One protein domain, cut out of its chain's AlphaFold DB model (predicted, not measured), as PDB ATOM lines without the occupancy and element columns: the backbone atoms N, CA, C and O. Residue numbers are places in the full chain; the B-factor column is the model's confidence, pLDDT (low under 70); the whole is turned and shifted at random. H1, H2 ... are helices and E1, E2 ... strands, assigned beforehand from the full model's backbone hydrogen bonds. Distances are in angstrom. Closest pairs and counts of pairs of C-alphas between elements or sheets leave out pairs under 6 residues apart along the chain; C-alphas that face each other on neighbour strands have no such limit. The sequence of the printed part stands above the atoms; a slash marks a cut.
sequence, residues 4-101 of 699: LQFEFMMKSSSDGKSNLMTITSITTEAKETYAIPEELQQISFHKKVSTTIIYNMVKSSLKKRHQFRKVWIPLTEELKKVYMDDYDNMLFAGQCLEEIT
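AT A GLANCE: This is residues 4 to 101 of the 699 residues of the protein "RT_RNaseH_2 domain-containing protein" of Acyrthosiphon pisum (UniProt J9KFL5). A strongly twisted wall of four antiparallel strands has H2 packed slantwise over E1 near the E4 edge, while the short helices H1 and H3 meet and H3 only grazes the sheet. Beyond H3, residues 84 to 101, with no named element, fold back to E3, where residues 98 to 99 pair with 34 to 35. The printed part has 98 residues, under half of them in three helices and four strands, in the order E1 E2 E3 H1 H2 E4 H3; the sheet order is E3 E2 E1 E4, and the class is mixed. It is compact, with a radius of gyration of the C-alphas of 13.1 A, and elongated, spanning 42 by 25 by 22 A.

HOW THE PARTS SIT: E1, residues 4 to 12, and E2, residues 19 to 27, form an antiparallel hairpin at 152 degrees; N 9 and O 22 are 2.8 A apart. E3, residues 33 to 35, completes a meander, each strand the antiparallel neighbour of the one before, with N 34 and O 26 2.8 A apart. On the other side of E1 is the edge strand E4, residues 68 to 74, antiparallel at 147 degrees; N 6 and O 71 are 2.8 A apart. H2, residues 53 to 61, is on the sheet at a height of 8.3 A, over E1 and slantwise at 37 degrees on the local plane; its closest C-alpha pair with E4 is Ile 54 and Ile 73, 7.0 A. H1, residues 47 to 50, is not on the sheet. It only just touches H3, residues 77 to 83, with 3 pairs of C-alphas within 8 A, the closest Lys 48 and Leu 79 at 6.7 A. Every O i to N i+4 pair is within hydrogen-bond range in H2, 2 of 3 in H3, and H1 is too short for one.

IN THESE COORDINATES: E1 begins at C-alpha 4, (215.732, 197.325, 197.440), and spans 25.3 A; E2 spans 23.8 A, E4 19.4 A and H2 13.0 A. H3 ends at C-alpha 83, (210.891, 197.176, 189.592).

THE WHOLE: The C-alphas of Lys 17 and Tyr 87, the two farthest apart, are 42.0 A apart. The printed part has no cut, and the link E3 to H1 is long. Mean pLDDT of the printed part is 70.4; 42 residues are under 70, among them 12 to 18 and 84 to 101.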
ATOM      1  N   LEU A   4     215.504 195.989 198.012       83.19
ATOM      2  CA  LEU A   4     215.732 197.325 197.440       83.19
ATOM      3  C   LEU A   4     215.516 198.387 198.517       83.19
ATOM      4  O   LEU A   4     214.641 198.234 199.370       83.19
ATOM      5  N   GLN A   5     216.307 199.458 198.505       84.31
ATOM      6  CA  GLN A   5     216.120 200.588 199.408       84.31
ATOM      7  C   GLN A   5     215.293 201.668 198.719       84.31
ATOM      8  O   GLN A   5     215.721 202.234 197.723       84.31
ATOM      9  N   PHE A   6     214.128 201.987 199.267       85.88
ATOM     10  CA  PHE A   6     213.255 203.037 198.749       85.88
ATOM     11  C   PHE A   6     213.429 204.308 199.580       85.88
ATOM     12  O   PHE A   6     213.372 204.254 200.813       85.88
ATOM     13  N   GLU A   7     213.639 205.447 198.923       86.56
ATOM     14  CA  GLU A   7     213.619 206.763 199.561       86.56
ATOM     15  C   GLU A   7     212.206 207.342 199.502       86.56
ATOM     16  O   GLU A   7     211.724 207.727 198.442       86.56
ATOM     17  N   PHE A   8     211.535 207.405 200.653       84.81
ATOM     18  CA  PHE A   8     210.224 208.032 200.790       84.81
ATOM     19  C   PHE A   8     210.388 209.483 201.222       84.81
ATOM     20  O   PHE A   8     211.087 209.734 202.198       84.81
ATOM     21  N   MET A   9     209.702 210.421 200.575       82.12
ATOM     22  CA  MET A   9     209.721 211.848 200.898       82.12
ATOM     23  C   MET A   9     208.307 212.432 200.918       82.12
ATOM     24  O   MET A   9     207.470 212.104 200.075       82.12
ATOM     25  N   MET A  10     208.038 213.328 201.871       80.00
ATOM     26  CA  MET A  10     206.780 214.081 201.936       80.00
ATOM     27  C   MET A  10     206.875 215.381 201.126       80.00
ATOM     28  O   MET A  10     207.550 216.319 201.549       80.00
ATOM     29  N   LYS A  11     206.170 215.455 199.993       75.12
ATOM     30  CA  LYS A  11     206.073 216.642 199.125       75.12
ATOM     31  C   LYS A  11     204.706 217.328 199.274       75.12
ATOM     32  O   LYS A  11     203.763 216.747 199.810       75.12
ATOM     33  N   SER A  12     204.591 218.585 198.853       68.00
ATOM     34  CA  SER A  12     203.300 219.287 198.773       68.00
ATOM     35  C   SER A  12     202.484 218.792 197.576       68.00
ATOM     36  O   SER A  12     203.050 218.544 196.515       68.00
ATOM     37  N   SER A  13     201.165 218.670 197.739       65.19
ATOM     38  CA  SER A  13     200.243 218.458 196.616       65.19
ATOM     39  C   SER A  13     200.203 219.674 195.684       65.19
ATOM     40  O   SER A  13     200.559 220.777 196.107       65.19
ATOM     41  N   SER A  14     199.707 219.486 194.458       57.06
ATOM     42  CA  SER A  14     199.440 220.545 193.467       57.06
ATOM     43  C   SER A  14     198.613 221.705 194.038       57.06
ATOM     44  O   SER A  14     198.818 222.853 193.662       57.06
ATOM     45  N   ASP A  15     197.753 221.418 195.018       52.59
ATOM     46  CA  ASP A  15     196.856 222.394 195.649       52.59
ATOM     47  C   ASP A  15     197.491 223.128 196.854       52.59
ATOM     48  O   ASP A  15     196.825 223.903 197.542       52.59
ATOM     49  N   GLY A  16     198.752 222.831 197.203       56.03
ATOM     50  CA  GLY A  16     199.532 223.477 198.278       56.03
ATOM     51  C   GLY A  16     199.080 223.196 199.726       56.03
ATOM     52  O   GLY A  16     199.841 223.412 200.679       56.03
ATOM     53  N   LYS A  17     197.862 222.677 199.923       54.19
ATOM     54  CA  LYS A  17     197.237 222.468 201.243       54.19
ATOM     55  C   LYS A  17     197.500 221.087 201.855       54.19
ATOM     56  O   LYS A  17     197.609 220.983 203.073       54.19
ATOM     57  N   SER A  18     197.663 220.041 201.047       65.56
ATOM     58  CA  SER A  18     197.869 218.659 201.513       65.56
ATOM     59  C   SER A  18     199.304 218.166 201.285       65.56
ATOM     60  O   SER A  18     200.022 218.657 200.412       65.56
ATOM     61  N   ASN A  19     199.740 217.201 202.101       75.00
ATOM     62  CA  ASN A  19     201.048 216.558 201.964       75.00
ATOM     63  C   ASN A  19     200.879 215.200 201.275       75.00
ATOM     64  O   ASN A  19     200.086 214.377 201.729       75.00
ATOM     65  N   LEU A  20     201.653 214.956 200.222       77.00
ATOM     66  CA  LEU A  20     201.696 213.694 199.491       77.00
ATOM     67  C   LEU A  20     202.993 212.952 199.805       77.00
ATOM     68  O   LEU A  20     204.078 213.532 199.806       77.00
ATOM     69  N   MET A  21     202.881 211.647 200.039       79.00
ATOM     70  CA  MET A  21     204.043 210.775 200.148       79.00
ATOM     71  C   MET A  21     204.491 210.350 198.750       79.00
ATOM     72  O   MET A  21     203.683 209.902 197.933       79.00
ATOM     73  N   THR A  22     205.784 210.492 198.495       81.12
ATOM     74  CA  THR A  22     206.421 210.215 197.210       81.12
ATOM     75  C   THR A  22     207.634 209.310 197.406       81.12
ATOM     76  O   THR A  22     208.228 209.323 198.481       81.12
ATOM     77  N   ILE A  23     207.982 208.505 196.407       81.94
ATOM     78  CA  ILE A  23     209.226 207.748 196.337       81.94
ATOM     79  C   ILE A  23     210.126 208.458 195.332       81.94
ATOM     80  O   ILE A  23     209.791 208.544 194.157       81.94
ATOM     81  N   THR A  24     211.242 209.003 195.795       74.94
ATOM     82  CA  THR A  24     212.133 209.861 194.995       74.94
ATOM     83  C   THR A  24     213.244 209.072 194.320       74.94
ATOM     84  O   THR A  24     213.630 209.378 193.193       74.94
ATOM     85  N   SER A  25     213.756 208.042 194.991       80.94
ATOM     86  CA  SER A  25     214.822 207.199 194.459       80.94
ATOM     87  C   SER A  25     214.761 205.769 194.985       80.94
ATOM     88  O   SER A  25     214.168 205.488 196.035       80.94
ATOM     89  N   ILE A  26     215.380 204.859 194.234       83.00
ATOM     90  CA  ILE A  26     215.559 203.455 194.601       83.00
ATOM     91  C   ILE A  26     217.049 203.137 194.584       83.00
ATOM     92  O   ILE A  26     217.696 203.282 193.555       83.00
ATOM     93  N   THR A  27     217.591 202.674 195.704       80.75
ATOM     94  CA  THR A  27     218.989 202.259 195.813       80.75
ATOM     95  C   THR A  27     219.090 200.734 195.855       80.75
ATOM     96  O   THR A  27     218.395 200.069 196.633       80.75
ATOM     97  N   THR A  28     219.954 200.167 195.013       79.19
ATOM     98  CA  THR A  28     220.234 198.724 194.971       79.19
ATOM     99  C   THR A  28     221.178 198.309 196.105       79.19
ATOM    100  O   THR A  28     221.838 199.140 196.731       79.19
ATOM    101  N   GLU A  29     221.294 197.004 196.385       73.75
ATOM    102  CA  GLU A  29     222.289 196.483 197.348       73.75
ATOM    103  C   GLU A  29     223.738 196.834 196.955       73.75
ATOM    104  O   GLU A  29     224.601 196.907 197.829       73.75
ATOM    105  N   ALA A  30     223.987 197.122 195.673       64.44
ATOM    106  CA  ALA A  30     225.269 197.580 195.143       64.44
ATOM    107  C   ALA A  30     225.537 199.090 195.353       64.44
ATOM    108  O   ALA A  30     226.560 199.587 194.897       64.44
ATOM    109  N   LYS A  31     224.659 199.808 196.079       68.81
ATOM    110  CA  LYS A  31     224.685 201.270 196.326       68.81
ATOM    111  C   LYS A  31     224.454 202.156 195.089       68.81
ATOM    112  O   LYS A  31     224.608 203.371 195.188       68.81
ATOM    113  N   GLU A  32     224.014 201.592 193.972       70.38
ATOM    114  CA  GLU A  32     223.594 202.356 192.791       70.38
ATOM    115  C   GLU A  32     222.219 202.965 193.088       70.38
ATOM    116  O   GLU A  32     221.297 202.253 193.496       70.38
ATOM    117  N   THR A  33     222.082 204.287 192.972       73.44
ATOM    118  CA  THR A  33     220.830 204.993 193.288       73.44
ATOM    119  C   THR A  33     220.167 205.440 192.005       73.44
ATOM    120  O   THR A  33     220.758 206.188 191.246       73.44
ATOM    121  N   TYR A  34     218.931 205.026 191.790       73.50
ATOM    122  CA  TYR A  34     218.163 205.335 190.599       73.50
ATOM    123  C   TYR A  34     217.086 206.370 190.913       73.50
ATOM    124  O   TYR A  34     216.346 206.211 191.888       73.50
ATOM    125  N   ALA A  35     216.995 207.430 190.111       69.94
ATOM    126  CA  ALA A  35     215.956 208.445 190.254       69.94
ATOM    127  C   ALA A  35     214.622 207.908 189.730       69.94
ATOM    128  O   ALA A  35     214.560 207.359 188.630       69.94
ATOM    129  N   ILE A  36     213.540 208.105 190.486       72.00
ATOM    130  CA  ILE A  36     212.190 207.925 189.946       72.00
ATOM    131  C   ILE A  36     211.774 209.257 189.304       72.00
ATOM    132  O   ILE A  36     211.841 210.284 189.989       72.00
ATOM    133  N   PRO A  37     211.330 209.275 188.034       63.38
ATOM    134  CA  PRO A  37     210.841 210.486 187.373       63.38
ATOM    135  C   PRO A  37     209.756 211.183 188.196       63.38
ATOM    136  O   PRO A  37     208.868 210.506 188.711       63.38
ATOM    137  N   GLU A  38     209.802 212.517 188.310       64.62
ATOM    138  CA  GLU A  38     208.929 213.302 189.210       64.62
ATOM    139  C   GLU A  38     207.433 212.982 189.064       64.62
ATOM    140  O   GLU A  38     206.710 212.899 190.056       64.62
ATOM    141  N   GLU A  39     207.000 212.694 187.840       55.66
ATOM    142  CA  GLU A  39     205.628 212.345 187.457       55.66
ATOM    143  C   GLU A  39     205.148 210.974 187.970       55.66
ATOM    144  O   GLU A  39     203.947 210.690 187.973       55.66
ATOM    145  N   LEU A  40     206.079 210.103 188.361       63.72
ATOM    146  CA  LEU A  40     205.829 208.737 188.825       63.72
ATOM    147  C   LEU A  40     206.158 208.547 190.306       63.72
ATOM    148  O   LEU A  40     205.900 207.474 190.838       63.72
ATOM    149  N   GLN A  41     206.669 209.577 190.987       74.56
ATOM    150  CA  GLN A  41     207.087 209.475 192.387       74.56
ATOM    151  C   GLN A  41     205.910 209.280 193.350       74.56
ATOM    152  O   GLN A  41     206.103 208.829 194.474       74.56
ATOM    153  N   GLN A  42     204.676 209.638 192.986       76.38
ATOM    154  CA  GLN A  42     203.551 209.570 193.920       76.38
ATOM    155  C   GLN A  42     203.249 208.128 194.353       76.38
ATOM    156  O   GLN A  42     203.149 207.216 193.534       76.38
ATOM    157  N   ILE A  43     203.029 207.918 195.656       77.44
ATOM    158  CA  ILE A  43     202.828 206.572 196.219       77.44
ATOM    159  C   ILE A  43     201.629 205.814 195.620       77.44
ATOM    160  O   ILE A  43     201.603 204.585 195.641       77.44
ATOM    161  N   SER A  44     200.657 206.528 195.043       72.19
ATOM    162  CA  SER A  44     199.510 205.970 194.314       72.19
ATOM    163  C   SER A  44     199.922 205.079 193.134       72.19
ATOM    164  O   SER A  44     199.231 204.099 192.847       72.19
ATOM    165  N   PHE A  45     201.058 205.368 192.490       68.25
ATOM    166  CA  PHE A  45     201.616 204.552 191.407       68.25
ATOM    167  C   PHE A  45     202.335 203.298 191.928       68.25
ATOM    168  O   PHE A  45     202.415 202.286 191.235       68.25
ATOM    169  N   HIS A  46     202.776 203.304 193.187       76.81
ATOM    170  CA  HIS A  46     203.542 202.228 193.819       76.81
ATOM    171  C   HIS A  46     202.660 201.314 194.695       76.81
ATOM    172  O   HIS A  46     203.003 200.995 195.837       76.81
ATOM    173  N   LYS A  47     201.517 200.848 194.160       70.81
ATOM    174  CA  LYS A  47     200.500 200.072 194.910       70.81
ATOM    175  C   LYS A  47     201.078 198.877 195.682       70.81
ATOM    176  O   LYS A  47     200.745 198.688 196.847       70.81
ATOM    177  N   LYS A  48     202.014 198.130 195.086       73.44
ATOM    178  CA  LYS A  48     202.649 196.962 195.731       73.44
ATOM    179  C   LYS A  48     203.595 197.313 196.884       73.44
ATOM    180  O   LYS A  48     203.810 196.509 197.783       73.44
ATOM    181  N   VAL A  49     204.167 198.516 196.877       74.38
ATOM    182  CA  VAL A  49     204.990 199.006 197.992       74.38
ATOM    183  C   VAL A  49     204.077 199.457 199.134       74.38
ATOM    184  O   VAL A  49     204.355 199.160 200.294       74.38
ATOM    185  N   SER A  50     202.935 200.073 198.802       68.69
ATOM    186  CA  SER A  50     201.948 200.547 199.782       68.69
ATOM    187  C   SER A  50     201.273 199.434 200.600       68.69
ATOM    188  O   SER A  50     200.823 199.678 201.715       68.69
ATOM    189  N   THR A  51     201.250 198.198 200.094       72.69
ATOM    190  CA  THR A  51     200.710 197.021 200.798       72.69
ATOM    191  C   THR A  51     201.692 196.394 201.792       72.69
ATOM    192  O   THR A  51     201.334 195.465 202.512       72.69
ATOM    193  N   THR A  52     202.938 196.874 201.859       76.56
ATOM    194  CA  THR A  52     203.974 196.272 202.709       76.56
ATOM    195  C   THR A  52     203.874 196.791 204.150       76.56
ATOM    196  O   THR A  52     203.708 197.987 204.376       76.56
ATOM    197  N   ILE A  53     204.083 195.926 205.152       74.19
ATOM    198  CA  ILE A  53     204.106 196.304 206.585       74.19
ATOM    199  C   ILE A  53     205.124 197.436 206.853       74.19
ATOM    200  O   ILE A  53     204.875 198.353 207.634       74.19
ATOM    201  N   ILE A  54     206.240 197.420 206.123       76.69
ATOM    202  CA  ILE A  54     207.305 198.429 206.171       76.69
ATOM    203  C   ILE A  54     206.796 199.818 205.747       76.69
ATOM    204  O   ILE A  54     207.154 200.816 206.371       76.69
ATOM    205  N   TYR A  55     205.914 199.900 204.747       78.62
ATOM    206  CA  TYR A  55     205.317 201.166 204.320       78.62
ATOM    207  C   TYR A  55     204.447 201.785 205.422       78.62
ATOM    208  O   TYR A  55     204.548 202.984 205.676       78.62
ATOM    209  N   ASN A  56     203.666 200.978 206.147       75.62
ATOM    210  CA  ASN A  56     202.851 201.467 207.265       75.62
ATOM    211  C   ASN A  56     203.712 202.058 208.398       75.62
ATOM    212  O   ASN A  56     203.345 203.083 208.976       75.62
ATOM    213  N   MET A  57     204.891 201.479 208.664       75.19
ATOM    214  CA  MET A  57     205.861 202.038 209.618       75.19
ATOM    215  C   MET A  57     206.502 203.343 209.122       75.19
ATOM    216  O   MET A  57     206.784 204.250 209.906       75.19
ATOM    217  N   VAL A  58     206.747 203.465 207.815       78.19
ATOM    218  CA  VAL A  58     207.274 204.701 207.219       78.19
ATOM    219  C   VAL A  58     206.226 205.810 207.265       78.19
ATOM    220  O   VAL A  58     206.535 206.921 207.706       78.19
ATOM    221  N   LYS A  59     204.977 205.490 206.912       77.50
ATOM    222  CA  LYS A  59     203.826 206.400 206.935       77.50
ATOM    223  C   LYS A  59     203.552 206.976 208.324       77.50
ATOM    224  O   LYS A  59     203.260 208.161 208.432       77.50
ATOM    225  N   SER A  60     203.689 206.186 209.392       73.62
ATOM    226  CA  SER A  60     203.514 206.684 210.766       73.62
ATOM    227  C   SER A  60     204.659 207.597 211.236       73.62
ATOM    228  O   SER A  60     204.460 208.431 212.123       73.62
ATOM    229  N   SER A  61     205.843 207.476 210.623       75.81
ATOM    230  CA  SER A  61     207.057 208.212 210.998       75.81
ATOM    231  C   SER A  61     207.292 209.527 210.241       75.81
ATOM    232  O   SER A  61     207.876 210.455 210.800       75.81
ATOM    233  N   LEU A  62     206.842 209.629 208.987       79.06
ATOM    234  CA  LEU A  62     207.037 210.805 208.135       79.06
ATOM    235  C   LEU A  62     205.837 211.753 208.257       79.06
ATOM    236  O   LEU A  62     204.818 211.566 207.597       79.06
ATOM    237  N   LYS A  63     205.960 212.773 209.118       66.56
ATOM    238  CA  LYS A  63     204.864 213.715 209.432       66.56
ATOM    239  C   LYS A  63     205.089 215.136 208.900       66.56
ATOM    240  O   LYS A  63     204.119 215.873 208.733       66.56
ATOM    241  N   LYS A  64     206.340 215.539 208.635       70.94
ATOM    242  CA  LYS A  64     206.706 216.905 208.203       70.94
ATOM    243  C   LYS A  64     207.076 216.961 206.713       70.94
ATOM    244  O   LYS A  64     207.591 215.990 206.166       70.94
ATOM    245  N   ARG A  65     206.826 218.105 206.058       69.00
ATOM    246  CA  ARG A  65     207.199 218.365 204.648       69.00
ATOM    247  C   ARG A  65     208.720 218.302 204.466       69.00
ATOM    248  O   ARG A  65     209.446 218.728 205.357       69.00
ATOM    249  N   HIS A  66     209.176 217.788 203.324       69.75
ATOM    250  CA  HIS A  66     210.589 217.567 202.965       69.75
ATOM    251  C   HIS A  66     211.351 216.591 203.871       69.75
ATOM    252  O   HIS A  66     212.543 216.360 203.681       69.75
ATOM    253  N   GLN A  67     210.672 215.965 204.834       77.19
ATOM    254  CA  GLN A  67     211.245 214.864 205.584       77.19
ATOM    255  C   GLN A  67     211.299 213.638 204.672       77.19
ATOM    256  O   GLN A  67     210.294 213.282 204.046       77.19
ATOM    257  N   PHE A  68     212.464 212.997 204.615       79.38
ATOM    258  CA  PHE A  68     212.668 211.778 203.848       79.38
ATOM    259  C   PHE A  68     213.163 210.635 204.731       79.38
ATOM    260  O   PHE A  68     213.745 210.847 205.798       79.38
ATOM    261  N   ARG A  69     212.907 209.400 204.300       79.31
ATOM    262  CA  ARG A  69     213.373 208.189 204.969       79.31
ATOM    263  C   ARG A  69     213.711 207.128 203.935       79.31
ATOM    264  O   ARG A  69     212.873 206.770 203.116       79.31
ATOM    265  N   LYS A  70     214.927 206.594 204.021       84.62
ATOM    266  CA  LYS A  70     215.374 205.463 203.209       84.62
ATOM    267  C   LYS A  70     215.109 204.162 203.943       84.62
ATOM    268  O   LYS A  70     215.578 203.998 205.069       84.62
ATOM    269  N   VAL A  71     214.385 203.234 203.327       82.94
ATOM    270  CA  VAL A  71     214.057 201.952 203.960       82.94
ATOM    271  C   VAL A  71     214.246 200.794 202.998       82.94
ATOM    272  O   VAL A  71     213.813 200.843 201.854       82.94
ATOM    273  N   TRP A  72     214.894 199.742 203.492       81.94
ATOM    274  CA  TRP A  72     215.065 198.489 202.771       81.94
ATOM    275  C   TRP A  72     213.778 197.669 202.805       81.94
ATOM    276  O   TRP A  72     213.272 197.362 203.883       81.94
ATOM    277  N   ILE A  73     213.285 197.286 201.633       82.88
ATOM    278  CA  ILE A  73     212.124 196.417 201.458       82.88
ATOM    279  C   ILE A  73     212.601 195.113 200.798       82.88
ATOM    280  O   ILE A  73     213.273 195.177 199.764       82.88
ATOM    281  N   PRO A  74     212.307 193.937 201.385       79.19
ATOM    282  CA  PRO A  74     212.656 192.652 200.788       79.19
ATOM    283  C   PRO A  74     211.916 192.455 199.463       79.19
ATOM    284  O   PRO A  74     210.746 192.816 199.328       79.19
ATOM    285  N   LEU A  75     212.612 191.888 198.479       74.81
ATOM    286  CA  LEU A  75     212.074 191.693 197.140       74.81
ATOM    287  C   LEU A  75     211.150 190.467 197.127       74.81
ATOM    288  O   LEU A  75     211.618 189.333 197.114       74.81
ATOM    289  N   THR A  76     209.835 190.677 197.146       76.81
ATOM    290  CA  THR A  76     208.879 189.606 196.826       76.81
ATOM    291  C   THR A  76     208.860 189.367 195.311       76.81
ATOM    292  O   THR A  76     209.130 190.293 194.543       76.81
ATOM    293  N   GLU A  77     208.503 188.159 194.859       67.31
ATOM    294  CA  GLU A  77     208.368 187.820 193.421       67.31
ATOM    295  C   GLU A  77     207.498 188.836 192.656       67.31
ATOM    296  O   GLU A  77     207.744 189.180 191.499       67.31
ATOM    297  N   GLU A  78     206.500 189.401 193.332       67.38
ATOM    298  CA  GLU A  78     205.616 190.414 192.771       67.38
ATOM    299  C   GLU A  78     206.230 191.816 192.669       67.38
ATOM    300  O   GLU A  78     205.847 192.561 191.763       67.38
ATOM    301  N   LEU A  79     207.124 192.197 193.589       70.44
ATOM    302  CA  LEU A  79     207.877 193.455 193.537       70.44
ATOM    303  C   LEU A  79     209.003 193.365 192.508       70.44
ATOM    304  O   LEU A  79     209.229 194.331 191.781       70.44
ATOM    305  N   LYS A  80     209.642 192.195 192.393       67.88
ATOM    306  CA  LYS A  80     210.677 191.927 191.391       67.88
ATOM    307  C   LYS A  80     210.158 192.207 189.983       67.88
ATOM    308  O   LYS A  80     210.725 193.049 189.310       67.88
ATOM    309  N   LYS A  81     208.998 191.651 189.610       65.44
ATOM    310  CA  LYS A  81     208.352 191.880 188.299       65.44
ATOM    311  C   LYS A  81     207.966 193.336 187.997       65.44
ATOM    312  O   LYS A  81     207.627 193.642 186.860       65.44
ATOM    313  N   VAL A  82     207.899 194.208 189.007       68.12
ATOM    314  CA  VAL A  82     207.480 195.613 188.833       68.12
ATOM    315  C   VAL A  82     208.669 196.555 188.730       68.12
ATOM    316  O   VAL A  82     208.574 197.531 187.992       68.12
ATOM    317  N   TYR A  83     209.734 196.285 189.488       71.94
ATOM    318  CA  TYR A  83     210.891 197.176 189.592       71.94
ATOM    319  C   TYR A  83     212.137 196.671 188.857       71.94
ATOM    320  O   TYR A  83     213.114 197.408 188.744       71.94
ATOM    321  N   MET A  84     212.118 195.413 188.404       63.19
ATOM    322  CA  MET A  84     213.249 194.735 187.777       63.19
ATOM    323  C   MET A  84     212.789 193.882 186.587       63.19
ATOM    324  O   MET A  84     211.687 193.329 186.607       63.19
ATOM    325  N   ASP A  85     213.623 193.770 185.552       62.62
ATOM    326  CA  ASP A  85     213.434 192.771 184.489       62.62
ATOM    327  C   ASP A  85     214.154 191.452 184.821       62.62
ATOM    328  O   ASP A  85     214.804 191.308 185.862       62.62
ATOM    329  N   ASP A  86     214.047 190.475 183.917       52.34
ATOM    330  CA  ASP A  86     214.695 189.162 184.036       52.34
ATOM    331  C   ASP A  86     216.240 189.232 184.006       52.34
ATOM    332  O   ASP A  86     216.904 188.229 184.260       52.34
ATOM    333  N   TYR A  87     216.811 190.412 183.729       46.19
ATOM    334  CA  TYR A  87     218.247 190.680 183.617       46.19
ATOM    335  C   TYR A  87     218.749 191.695 184.667       46.19
ATOM    336  O   TYR A  87     219.819 192.277 184.494       46.19
ATOM    337  N   ASP A  88     217.999 191.899 185.758       56.59
ATOM    338  CA  ASP A  88     218.327 192.785 186.887       56.59
ATOM    339  C   ASP A  88     218.453 194.295 186.541       56.59
ATOM    340  O   ASP A  88     219.060 195.066 187.290       56.59
ATOM    341  N   ASN A  89     217.840 194.771 185.450       56.31
ATOM    342  CA  ASN A  89     217.748 196.206 185.153       56.31
ATOM    343  C   ASN A  89     216.637 196.878 185.965       56.31
ATOM    344  O   ASN A  89     215.539 196.341 186.070       56.31
ATOM    345  N   MET A  90     216.890 198.086 186.480       63.53
ATOM    346  CA  MET A  90     215.892 198.865 187.218       63.53
ATOM    347  C   MET A  90     214.900 199.542 186.270       63.53
ATOM    348  O   MET A  90     215.270 200.393 185.459       63.53
ATOM    349  N   LEU A  91     213.628 199.188 186.404       61.66
ATOM    350  CA  LEU A  91     212.541 199.679 185.563       61.66
ATOM    351  C   LEU A  91     211.309 199.961 186.404       61.66
ATOM    352  O   LEU A  91     210.998 199.202 187.303       61.66
ATOM    353  N   PHE A  92     210.573 201.024 186.107       62.75
ATOM    354  CA  PHE A  92     209.283 201.275 186.740       62.75
ATOM    355  C   PHE A  92     208.291 201.827 185.721       62.75
ATOM    356  O   PHE A  92     208.632 202.686 184.915       62.75
ATOM    357  N   ALA A  93     207.062 201.296 185.727       53.56
ATOM    358  CA  ALA A  93     205.998 201.662 184.784       53.56
ATOM    359  C   ALA A  93     206.408 201.601 183.289       53.56
ATOM    360  O   ALA A  93     205.855 202.321 182.462       53.56
ATOM    361  N   GLY A  94     207.355 200.722 182.935       48.44
ATOM    362  CA  GLY A  94     207.852 200.554 181.562       48.44
ATOM    363  C   GLY A  94     209.003 201.485 181.161       48.44
ATOM    364  O   GLY A  94     209.437 201.419 180.016       48.44
ATOM    365  N   GLN A  95     209.519 202.313 182.076       49.12
ATOM    366  CA  GLN A  95     210.689 203.172 181.862       49.12
ATOM    367  C   GLN A  95     211.914 202.613 182.597       49.12
ATOM    368  O   GLN A  95     211.790 202.175 183.741       49.12
ATOM    369  N   CYS A  96     213.092 202.644 181.965       48.44
ATOM    370  CA  CYS A  96     214.358 202.366 182.649       48.44
ATOM    371  C   CYS A  96     214.707 203.555 183.543       48.44
ATOM    372  O   CYS A  96     214.638 204.700 183.097       48.44
ATOM    373  N   LEU A  97     215.073 203.294 184.794       60.00
ATOM    374  CA  LEU A  97     215.428 204.359 185.725       60.00
ATOM    375  C   LEU A  97     216.871 204.824 185.485       60.00
ATOM    376  O   LEU A  97     217.758 204.008 185.223       60.00
ATOM    377  N   GLU A  98     217.102 206.133 185.583       54.22
ATOM    378  CA  GLU A  98     218.427 206.741 185.431       54.22
ATOM    379  C   GLU A  98     219.229 206.636 186.730       54.22
ATOM    380  O   GLU A  98     218.705 206.887 187.818       54.22
ATOM    381  N   GLU A  99     220.505 206.271 186.622       61.56
ATOM    382  CA  GLU A  99     221.409 206.189 187.766       61.56
ATOM    383  C   GLU A  99     221.924 207.583 188.154       61.56
ATOM    384  O   GLU A  99     222.541 208.290 187.361       61.56
ATOM    385  N   ILE A 100     221.696 207.968 189.407       68.62
ATOM    386  CA  ILE A 100     222.246 209.167 190.033       68.62
ATOM    387  C   ILE A 100     223.694 208.860 190.433       68.62
ATOM    388  O   ILE A 100     223.959 208.316 191.508       68.62
ATOM    389  N   THR A 101     224.655 209.216 189.581       44.50
ATOM    390  CA  THR A 101     226.081 209.064 189.891       44.50
ATOM    391  C   THR A 101     226.502 210.063 190.970       44.50
ATOM    392  O   THR A 101     226.628 211.259 190.712       44.50
TER     393      THR A 101